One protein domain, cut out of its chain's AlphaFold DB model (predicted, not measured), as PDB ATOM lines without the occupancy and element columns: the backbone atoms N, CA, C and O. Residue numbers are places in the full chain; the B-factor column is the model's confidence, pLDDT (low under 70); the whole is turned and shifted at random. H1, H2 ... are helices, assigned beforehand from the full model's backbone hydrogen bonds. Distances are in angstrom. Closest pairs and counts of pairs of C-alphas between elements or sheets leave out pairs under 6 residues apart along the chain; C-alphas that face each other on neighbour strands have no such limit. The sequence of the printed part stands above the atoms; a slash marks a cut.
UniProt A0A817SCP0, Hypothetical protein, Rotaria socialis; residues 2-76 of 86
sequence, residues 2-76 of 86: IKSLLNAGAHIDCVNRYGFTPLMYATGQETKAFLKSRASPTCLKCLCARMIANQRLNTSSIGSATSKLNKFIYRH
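Overview. This is residues 2 to 76 of the 86 residues of the protein "Hypothetical protein" of Rotaria socialis (UniProt A0A817SCP0). Two small helix pairs sit along an elongated shape: H2 with H3 at one end, and H4 with H5 towards the other, where the loop of residues 55 to 66 reaches beyond them and makes the far end; part of the loop of residues 8 to 21 lies in the middle between the pairs. Residues 4 to 9, in and after H1, and residues 61 to 68 stick out. The printed part has 75 residues with five named helices, H1 to H5 in chain order, all helix by class; it is only just loose, close to compact, with a radius of gyration of the C-alphas of 13.8 A and spans of 44 by 23 by 20 A.

Arrangement. Start at H4, residues 44 to 54: it touches H5, residues 67 to 74, closest at the C-alphas of Ala 49 and Ile 73, 4.7 A apart. They run the same way at a steep tilt of 69.9 degrees, only just short of about perpendicular. Look next at H2, residues 22 to 25, which touches H3, residues 29 to 38; the C-alphas of Leu 23 and Leu 35 are closest, at 6.1 A. H1, residues 2 to 7, is only just apart from H3, closest 8.4 A. Every O i to N i+4 pair is within hydrogen-bond range in H1, H4 and H5, and 5 of 6 in H3; H2 is too short for one.

Along the chain. Find C-alpha 44 at (16.225, 65.271, 176.079); H4 runs 15.3 A from there. H3 measures 14.3 A, and H5 10.6 A to C-alpha 74 at (22.271, 78.573, 182.053).

Size, cuts and confidence. The C-alphas farthest apart, of Gln 29 and Gly 63, are 44.6 A apart. The printed part has no cut; the links H1 to H2 and H4 to H5 are long. Look for pLDDT under 70 at residues 39 to 45 and 56 to 67.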
ATOM      1  N   ILE A   2       0.061  83.668 176.510       80.50
ATOM      2  CA  ILE A   2       0.899  82.456 176.718       80.50
ATOM      3  C   ILE A   2       1.085  81.650 175.421       80.50
ATOM      4  O   ILE A   2       2.206  81.326 175.053       80.50
ATOM      5  N   LYS A   3      -0.002  81.390 174.680       82.62
ATOM      6  CA  LYS A   3       0.054  80.690 173.381       82.62
ATOM      7  C   LYS A   3       0.996  81.380 172.383       82.62
ATOM      8  O   LYS A   3       1.771  80.705 171.723       82.62
ATOM      9  N   SER A   4       0.967  82.713 172.326       85.81
ATOM     10  CA  SER A   4       1.819  83.521 171.443       85.81
ATOM     11  C   SER A   4       3.304  83.348 171.767       85.81
ATOM     12  O   SER A   4       4.107  83.183 170.858       85.81
ATOM     13  N   LEU A   5       3.661  83.308 173.056       82.56
ATOM     14  CA  LEU A   5       5.039  83.075 173.505       82.56
ATOM     15  C   LEU A   5       5.517  81.662 173.160       82.56
ATOM     16  O   LEU A   5       6.633  81.489 172.680       82.56
ATOM     17  N   LEU A   6       4.668  80.650 173.354       81.69
ATOM     18  CA  LEU A   6       5.013  79.270 173.000       81.69
ATOM     19  C   LEU A   6       5.174  79.085 171.494       81.69
ATOM     20  O   LEU A   6       6.104  78.414 171.061       81.69
ATOM     21  N   ASN A   7       4.314  79.719 170.697       81.81
ATOM     22  CA  ASN A   7       4.431  79.698 169.240       81.81
ATOM     23  C   ASN A   7       5.698  80.423 168.756       81.81
ATOM     24  O   ASN A   7       6.245  80.056 167.725       81.81
ATOM     25  N   ALA A   8       6.194  81.401 169.518       84.31
ATOM     26  CA  ALA A   8       7.483  82.050 169.281       84.31
ATOM     27  C   ALA A   8       8.696  81.222 169.769       84.31
ATOM     28  O   ALA A   8       9.827  81.698 169.700       84.31
ATOM     29  N   GLY A   9       8.486  79.999 170.272       79.19
ATOM     30  CA  GLY A   9       9.556  79.100 170.719       79.19
ATOM     31  C   GLY A   9       9.961  79.259 172.188       79.19
ATOM     32  O   GLY A   9      11.043  78.820 172.572       79.19
ATOM     33  N   ALA A  10       9.129  79.882 173.029       82.44
ATOM     34  CA  ALA A  10       9.411  79.955 174.460       82.44
ATOM     35  C   ALA A  10       9.381  78.562 175.115       82.44
ATOM     36  O   ALA A  10       8.433  77.791 174.957       82.44
ATOM     37  N   HIS A  11      10.406  78.272 175.914       80.50
ATOM     38  CA  HIS A  11      10.522  77.033 176.673       80.50
ATOM     39  C   HIS A  11       9.715  77.128 177.976       80.50
ATOM     40  O   HIS A  11       9.998  77.958 178.839       80.50
ATOM     41  N   ILE A  12       8.720  76.251 178.146       83.69
ATOM     42  CA  ILE A  12       7.878  76.174 179.361       83.69
ATOM     43  C   ILE A  12       8.629  75.706 180.608       83.69
ATOM     44  O   ILE A  12       8.093  75.749 181.711       83.69
ATOM     45  N   ASP A  13       9.845  75.211 180.417       80.56
ATOM     46  CA  ASP A  13      10.655  74.557 181.428       80.56
ATOM     47  C   ASP A  13      11.961  75.330 181.705       80.56
ATOM     48  O   ASP A  13      12.831  74.873 182.454       80.56
ATOM     49  N   CYS A  14      12.090  76.532 181.130       80.94
ATOM     50  CA  CYS A  14      13.030  77.535 181.615       80.94
ATOM     51  C   CYS A  14      12.687  77.922 183.050       80.94
ATOM     52  O   CYS A  14      11.520  77.935 183.445       80.94
ATOM     53  N   VAL A  15      13.714  78.266 183.815       80.88
ATOM     54  CA  VAL A  15      13.557  78.764 185.179       80.88
ATOM     55  C   VAL A  15      13.873  80.251 185.232       80.88
ATOM     56  O   VAL A  15      14.657  80.764 184.436       80.88
ATOM     57  N   ASN A  16      13.236  80.964 186.156       82.62
ATOM     58  CA  ASN A  16      13.629  82.331 186.473       82.62
ATOM     59  C   ASN A  16      14.898  82.346 187.352       82.62
ATOM     60  O   ASN A  16      15.441  81.302 187.710       82.62
ATOM     61  N   ARG A  17      15.333  83.543 187.765       79.00
ATOM     62  CA  ARG A  17      16.503  83.735 188.644       79.00
ATOM     63  C   ARG A  17      16.444  82.997 189.991       79.00
ATOM     64  O   ARG A  17      17.461  82.860 190.657       79.00
ATOM     65  N   TYR A  18      15.256  82.556 190.396       79.06
ATOM     66  CA  TYR A  18      15.009  81.814 191.631       79.06
ATOM     67  C   TYR A  18      14.898  80.300 191.402       79.06
ATOM     68  O   TYR A  18      14.601  79.565 192.336       79.06
ATOM     69  N   GLY A  19      15.085  79.816 190.171       78.94
ATOM     70  CA  GLY A  19      14.923  78.399 189.844       78.94
ATOM     71  C   GLY A  19      13.468  77.962 189.624       78.94
ATOM     72  O   GLY A  19      13.216  76.773 189.452       78.94
ATOM     73  N   PHE A  20      12.500  78.887 189.585       82.94
ATOM     74  CA  PHE A  20      11.091  78.541 189.374       82.94
ATOM     75  C   PHE A  20      10.719  78.497 187.896       82.94
ATOM     76  O   PHE A  20      10.973  79.447 187.153       82.94
ATOM     77  N   THR A  21      10.052  77.418 187.485       86.50
ATOM     78  CA  THR A  21       9.458  77.307 186.145       86.50
ATOM     79  C   THR A  21       8.166  78.132 186.034       86.50
ATOM     80  O   THR A  21       7.517  78.400 187.051       86.50
ATOM     81  N   PRO A  22       7.716  78.481 184.814       88.12
ATOM     82  CA  PRO A  22       6.407  79.088 184.577       88.12
ATOM     83  C   PRO A  22       5.245  78.360 185.262       88.12
ATOM     84  O   PRO A  22       4.330  79.007 185.762       88.12
ATOM     85  N   LEU A  23       5.288  77.023 185.328       87.88
ATOM     86  CA  LEU A  23       4.252  76.230 185.996       87.88
ATOM     87  C   LEU A  23       4.247  76.439 187.517       87.88
ATOM     88  O   LEU A  23       3.172  76.490 188.109       87.88
ATOM     89  N   MET A  24       5.422  76.588 188.138       86.38
ATOM     90  CA  MET A  24       5.546  76.859 189.577       86.38
ATOM     91  C   MET A  24       5.069  78.269 189.938       86.38
ATOM     92  O   MET A  24       4.536  78.472 191.023       86.38
ATOM     93  N   TYR A  25       5.234  79.230 189.025       88.06
ATOM     94  CA  TYR A  25       4.814  80.618 189.235       88.06
ATOM     95  C   TYR A  25       3.341  80.877 188.869       88.06
ATOM     96  O   TYR A  25       2.764  81.885 189.269       88.06
ATOM     97  N   ALA A  26       2.711  79.990 188.095       89.19
ATOM     98  CA  ALA A  26       1.331  80.163 187.659       89.19
ATOM     99  C   ALA A  26       0.361  80.185 188.852       89.19
ATOM    100  O   ALA A  26       0.350  79.274 189.676       89.19
ATOM    101  N   THR A  27      -0.514  81.189 188.912       88.81
ATOM    102  CA  THR A  27      -1.537  81.320 189.965       88.81
ATOM    103  C   THR A  27      -2.893  80.765 189.521       88.81
ATOM    104  O   THR A  27      -3.524  80.026 190.276       88.81
ATOM    105  N   GLY A  28      -3.306  81.022 188.274       90.75
ATOM    106  CA  GLY A  28      -4.604  80.604 187.725       90.75
ATOM    107  C   GLY A  28      -4.701  79.121 187.341       90.75
ATOM    108  O   GLY A  28      -3.764  78.551 186.773       90.75
ATOM    109  N   GLN A  29      -5.857  78.503 187.607       89.00
ATOM    110  CA  GLN A  29      -6.124  77.083 187.331       89.00
ATOM    111  C   GLN A  29      -6.055  76.750 185.835       89.00
ATOM    112  O   GLN A  29      -5.376  75.796 185.463       89.00
ATOM    113  N   GLU A  30      -6.646  77.587 184.982       87.69
ATOM    114  CA  GLU A  30      -6.591  77.439 183.521       87.69
ATOM    115  C   GLU A  30      -5.154  77.480 182.991       87.69
ATOM    116  O   GLU A  30      -4.730  76.636 182.200       87.69
ATOM    117  N   THR A  31      -4.351  78.421 183.493       86.88
ATOM    118  CA  THR A  31      -2.932  78.530 183.139       86.88
ATOM    119  C   THR A  31      -2.155  77.295 183.579       86.88
ATOM    120  O   THR A  31      -1.352  76.769 182.810       86.88
ATOM    121  N   LYS A  32      -2.409  76.792 184.793       88.75
ATOM    122  CA  LYS A  32      -1.792  75.554 185.290       88.75
ATOM    123  C   LYS A  32      -2.189  74.354 184.437       88.75
ATOM    124  O   LYS A  32      -1.312  73.573 184.086       88.75
ATOM    125  N   ALA A  33      -3.467  74.201 184.095       87.19
ATOM    126  CA  ALA A  33      -3.955  73.102 183.263       87.19
ATOM    127  C   ALA A  33      -3.320  73.137 181.864       87.19
ATOM    128  O   ALA A  33      -2.810  72.124 181.386       87.19
ATOM    129  N   PHE A  34      -3.255  74.323 181.254       87.19
ATOM    130  CA  PHE A  34      -2.620  74.526 179.955       87.19
ATOM    131  C   PHE A  34      -1.106  74.266 179.976       87.19
ATOM    132  O   PHE A  34      -0.560  73.679 179.045       87.19
ATOM    133  N   LEU A  35      -0.407  74.697 181.029       86.19
ATOM    134  CA  LEU A  35       1.020  74.420 181.177       86.19
ATOM    135  C   LEU A  35       1.266  72.934 181.449       86.19
ATOM    136  O   LEU A  35       2.156  72.368 180.830       86.19
ATOM    137  N   LYS A  36       0.455  72.282 182.294       83.88
ATOM    138  CA  LYS A  36       0.547  70.840 182.589       83.88
ATOM    139  C   LYS A  36       0.342  69.974 181.352       83.88
ATOM    140  O   LYS A  36       1.119  69.048 181.152       83.88
ATOM    141  N   SER A  37      -0.637  70.293 180.503       84.06
ATOM    142  CA  SER A  37      -0.869  69.542 179.259       84.06
ATOM    143  C   SER A  37       0.301  69.635 178.276       84.06
ATOM    144  O   SER A  37       0.429  68.798 177.388       84.06
ATOM    145  N   ARG A  38       1.183  70.625 178.454       74.94
ATOM    146  CA  ARG A  38       2.412  70.795 177.674       74.94
ATOM    147  C   ARG A  38       3.690  70.453 178.448       74.94
ATOM    148  O   ARG A  38       4.724  70.352 177.809       74.94
ATOM    149  N   ALA A  39       3.630  70.227 179.767       65.81
ATOM    150  CA  ALA A  39       4.770  70.098 180.692       65.81
ATOM    151  C   ALA A  39       5.590  68.802 180.572       65.81
ATOM    152  O   ALA A  39       6.463  68.561 181.406       65.81
ATOM    153  N   SER A  40       5.354  67.985 179.544       63.62
ATOM    154  CA  SER A  40       6.302  66.933 179.174       63.62
ATOM    155  C   SER A  40       7.695  67.563 179.016       63.62
ATOM    156  O   SER A  40       7.785  68.628 178.393       63.62
ATOM    157  N   PRO A  41       8.770  66.988 179.597       58.94
ATOM    158  CA  PRO A  41      10.115  67.524 179.437       58.94
ATOM    159  C   PRO A  41      10.392  67.708 177.943       58.94
ATOM    160  O   PRO A  41      10.416  66.759 177.164       58.94
ATOM    161  N   THR A  42      10.530  68.976 177.560       64.62
ATOM    162  CA  THR A  42      10.308  69.489 176.201       64.62
ATOM    163  C   THR A  42      11.263  68.903 175.165       64.62
ATOM    164  O   THR A  42      10.957  68.922 173.977       64.62
ATOM    165  N   CYS A  43      12.399  68.353 175.600       66.75
ATOM    166  CA  CYS A  43      13.218  67.379 174.880       66.75
ATOM    167  C   CYS A  43      14.358  66.891 175.792       66.75
ATOM    168  O   CYS A  43      14.682  67.533 176.796       66.75
ATOM    169  N   LEU A  44      15.029  65.799 175.404       69.19
ATOM    170  CA  LEU A  44      16.225  65.271 176.079       69.19
ATOM    171  C   LEU A  44      17.266  66.366 176.378       69.19
ATOM    172  O   LEU A  44      17.863  66.375 177.447       69.19
ATOM    173  N   LYS A  45      17.425  67.349 175.479       68.50
ATOM    174  CA  LYS A  45      18.368  68.466 175.650       68.50
ATOM    175  C   LYS A  45      18.047  69.320 176.879       68.50
ATOM    176  O   LYS A  45      18.965  69.696 177.601       68.50
ATOM    177  N   CYS A  46      16.771  69.592 177.146       71.88
ATOM    178  CA  CYS A  46      16.356  70.361 178.320       71.88
ATOM    179  C   CYS A  46      16.537  69.562 179.617       71.88
ATOM    180  O   CYS A  46      16.951  70.118 180.635       71.88
ATOM    181  N   LEU A  47      16.285  68.247 179.574       72.38
ATOM    182  CA  LEU A  47      16.530  67.357 180.710       72.38
ATOM    183  C   LEU A  47      18.025  67.303 181.051       72.38
ATOM    184  O   LEU A  47      18.394  67.494 182.208       72.38
ATOM    185  N   CYS A  48      18.880  67.132 180.040       73.38
ATOM    186  CA  CYS A  48      20.331  67.172 180.202       73.38
ATOM    187  C   CYS A  48      20.800  68.532 180.737       73.38
ATOM    188  O   CYS A  48      21.572  68.568 181.689       73.38
ATOM    189  N   ALA A  49      20.299  69.645 180.190       74.62
ATOM    190  CA  ALA A  49      20.642  70.987 180.666       74.62
ATOM    191  C   ALA A  49      20.281  71.192 182.145       74.62
ATOM    192  O   ALA A  49      21.098  71.699 182.912       74.62
ATOM    193  N   ARG A  50      19.092  70.743 182.566       73.44
ATOM    194  CA  ARG A  50      18.663  70.812 183.967       73.44
ATOM    195  C   ARG A  50      19.513  69.926 184.874       73.44
ATOM    196  O   ARG A  50      19.870  70.350 185.967       73.44
ATOM    197  N   MET A  51      19.842  68.714 184.431       74.88
ATOM    198  CA  MET A  51      20.684  67.793 185.197       74.88
ATOM    199  C   MET A  51      22.085  68.375 185.409       74.88
ATOM    200  O   MET A  51      22.554  68.418 186.542       74.88
ATOM    201  N   ILE A  52      22.699  68.903 184.345       75.69
ATOM    202  CA  ILE A  52      24.002  69.578 184.391       75.69
ATOM    203  C   ILE A  52      23.965  70.766 185.359       75.69
ATOM    204  O   ILE A  52      24.851  70.891 186.204       75.69
ATOM    205  N   ALA A  53      22.931  71.610 185.268       70.31
ATOM    206  CA  ALA A  53      22.786  72.774 186.134       70.31
ATOM    207  C   ALA A  53      22.594  72.394 187.613       70.31
ATOM    208  O   ALA A  53      23.237  72.974 188.485       70.31
ATOM    209  N   ASN A  54      21.752  71.398 187.903       71.69
ATOM    210  CA  ASN A  54      21.475  70.959 189.273       71.69
ATOM    211  C   ASN A  54      22.657  70.225 189.917       71.69
ATOM    212  O   ASN A  54      22.882  70.370 191.113       71.69
ATOM    213  N   GLN A  55      23.416  69.453 189.139       76.44
ATOM    214  CA  GLN A  55      24.589  68.720 189.628       76.44
ATOM    215  C   GLN A  55      25.868  69.574 189.635       76.44
ATOM    216  O   GLN A  55      26.934  69.054 189.953       76.44
ATOM    217  N   ARG A  56      25.776  70.873 189.289       67.75
ATOM    218  CA  ARG A  56      26.909  71.816 189.191       67.75
ATOM    219  C   ARG A  56      28.082  71.253 188.381       67.75
ATOM    220  O   ARG A  56      29.246  71.506 188.689       67.75
ATOM    221  N   LEU A  57      27.780  70.476 187.340       67.50
ATOM    222  CA  LEU A  57      28.816  69.871 186.514       67.50
ATOM    223  C   LEU A  57      29.564  70.985 185.779       67.50
ATOM    224  O   LEU A  57      28.972  71.774 185.038       67.50
ATOM    225  N   ASN A  58      30.874  71.048 186.000       62.00
ATOM    226  CA  ASN A  58      31.745  71.992 185.325       62.00
ATOM    227  C   ASN A  58      31.821  71.595 183.844       62.00
ATOM    228  O   ASN A  58      32.511  70.652 183.475       62.00
ATOM    229  N   THR A  59      31.058  72.286 182.998       61.44
ATOM    230  CA  THR A  59      31.050  72.057 181.544       61.44
ATOM    231  C   THR A  59      32.166  72.803 180.822       61.44
ATOM    232  O   THR A  59      32.423  72.524 179.656       61.44
ATOM    233  N   SER A  60      32.879  73.695 181.518       58.78
ATOM    234  CA  SER A  60      34.051  74.420 181.006       58.78
ATOM    235  C   SER A  60      35.221  73.493 180.669       58.78
ATOM    236  O   SER A  60      36.060  73.856 179.851       58.78
ATOM    237  N   SER A  61      35.283  72.304 181.273       57.31
ATOM    238  CA  SER A  61      36.297  71.282 180.984       57.31
ATOM    239  C   SER A  61      35.954  70.399 179.778       57.31
ATOM    240  O   SER A  61      36.831  69.711 179.257       57.31
ATOM    241  N   ILE A  62      34.706  70.425 179.294       57.97
ATOM    242  CA  ILE A  62      34.297  69.707 178.083       57.97
ATOM    243  C   ILE A  62      34.641  70.611 176.898       57.97
ATOM    244  O   ILE A  62      33.920  71.554 176.569       57.97
ATOM    245  N   GLY A  63      35.812  70.355 176.310       51.88
ATOM    246  CA  GLY A  63      36.403  71.152 175.238       51.88
ATOM    247  C   GLY A  63      35.398  71.552 174.153       51.88
ATOM    248  O   GLY A  63      34.597  70.744 173.689       51.88
ATOM    249  N   SER A  64      35.454  72.819 173.737       48.00
ATOM    250  CA  SER A  64      34.617  73.373 172.664       48.00
ATOM    251  C   SER A  64      33.100  73.349 172.936       48.00
ATOM    252  O   SER A  64      32.287  73.320 172.008       48.00
ATOM    253  N   ALA A  65      32.662  73.416 174.198       54.28
ATOM    254  CA  ALA A  65      31.295  73.836 174.493       54.28
ATOM    255  C   ALA A  65      31.108  75.283 174.001       54.28
ATOM    256  O   ALA A  65      31.441  76.252 174.680       54.28
ATOM    257  N   THR A  66      30.626  75.428 172.763       65.69
ATOM    258  CA  THR A  66      30.322  76.727 172.153       65.69
ATOM    259  C   THR A  66      29.524  77.595 173.131       65.69
ATOM    260  O   THR A  66      28.632  77.105 173.820       65.69
ATOM    261  N   SER A  67      29.795  78.902 173.176       68.00
ATOM    262  CA  SER A  67      29.092  79.880 174.030       68.00
ATOM    263  C   SER A  67      27.556  79.743 174.010       68.00
ATOM    264  O   SER A  67      26.875  80.026 174.997       68.00
ATOM    265  N   LYS A  68      27.002  79.241 172.900       75.19
ATOM    266  CA  LYS A  68      25.585  78.897 172.722       75.19
ATOM    267  C   LYS A  68      25.102  77.787 173.663       75.19
ATOM    268  O   LYS A  68      24.011  77.921 174.213       75.19
ATOM    269  N   LEU A  69      25.885  76.722 173.855       72.25
ATOM    270  CA  LEU A  69      25.550  75.600 174.737       72.25
ATOM    271  C   LEU A  69      25.546  76.042 176.204       72.25
ATOM    272  O   LEU A  69      24.575  75.780 176.909       72.25
ATOM    273  N   ASN A  70      26.551  76.810 176.629       72.62
ATOM    274  CA  ASN A  70      26.591  77.363 177.988       72.62
ATOM    275  C   ASN A  70      25.396  78.289 178.251       72.62
ATOM    276  O   ASN A  70      24.717  78.159 179.268       72.62
ATOM    277  N   LYS A  71      25.049  79.155 177.288       73.56
ATOM    278  CA  LYS A  71      23.855  80.013 177.375       73.56
ATOM    279  C   LYS A  71      22.540  79.223 177.392       73.56
ATOM    280  O   LYS A  71      21.529  79.726 177.883       73.56
ATOM    281  N   PHE A  72      22.514  78.028 176.806       74.75
ATOM    282  CA  PHE A  72      21.360  77.132 176.855       74.75
ATOM    283  C   PHE A  72      21.244  76.459 178.227       74.75
ATOM    284  O   PHE A  72      20.186  76.531 178.842       74.75
ATOM    285  N   ILE A  73      22.340  75.899 178.744       72.69
ATOM    286  CA  ILE A  73      22.393  75.275 180.075       72.69
ATOM    287  C   ILE A  73      22.017  76.288 181.163       72.69
ATOM    288  O   ILE A  73      21.166  75.998 182.002       72.69
ATOM    289  N   TYR A  74      22.559  77.508 181.092       71.69
ATOM    290  CA  TYR A  74      22.271  78.573 182.053       71.69
ATOM    291  C   TYR A  74      20.781  78.932 182.123       71.69
ATOM    292  O   TYR A  74      20.247  79.135 183.206       71.69
ATOM    293  N   ARG A  75      20.062  78.938 180.991       71.25
ATOM    294  CA  ARG A  75      18.610  79.217 180.957       71.25
ATOM    295  C   ARG A  75      17.751  78.172 181.680       71.25
ATOM    296  O   ARG A  75      16.557  78.399 181.891       71.25
ATOM    297  N   HIS A  76      18.342  77.040 182.041       75.69
ATOM    298  CA  HIS A  76      17.702  75.971 182.800       75.69
ATOM    299  C   HIS A  76      18.308  75.781 184.201       75.69
ATOM    300  O   HIS A  76      17.809  74.941 184.949       75.69
TER     301      HIS A  76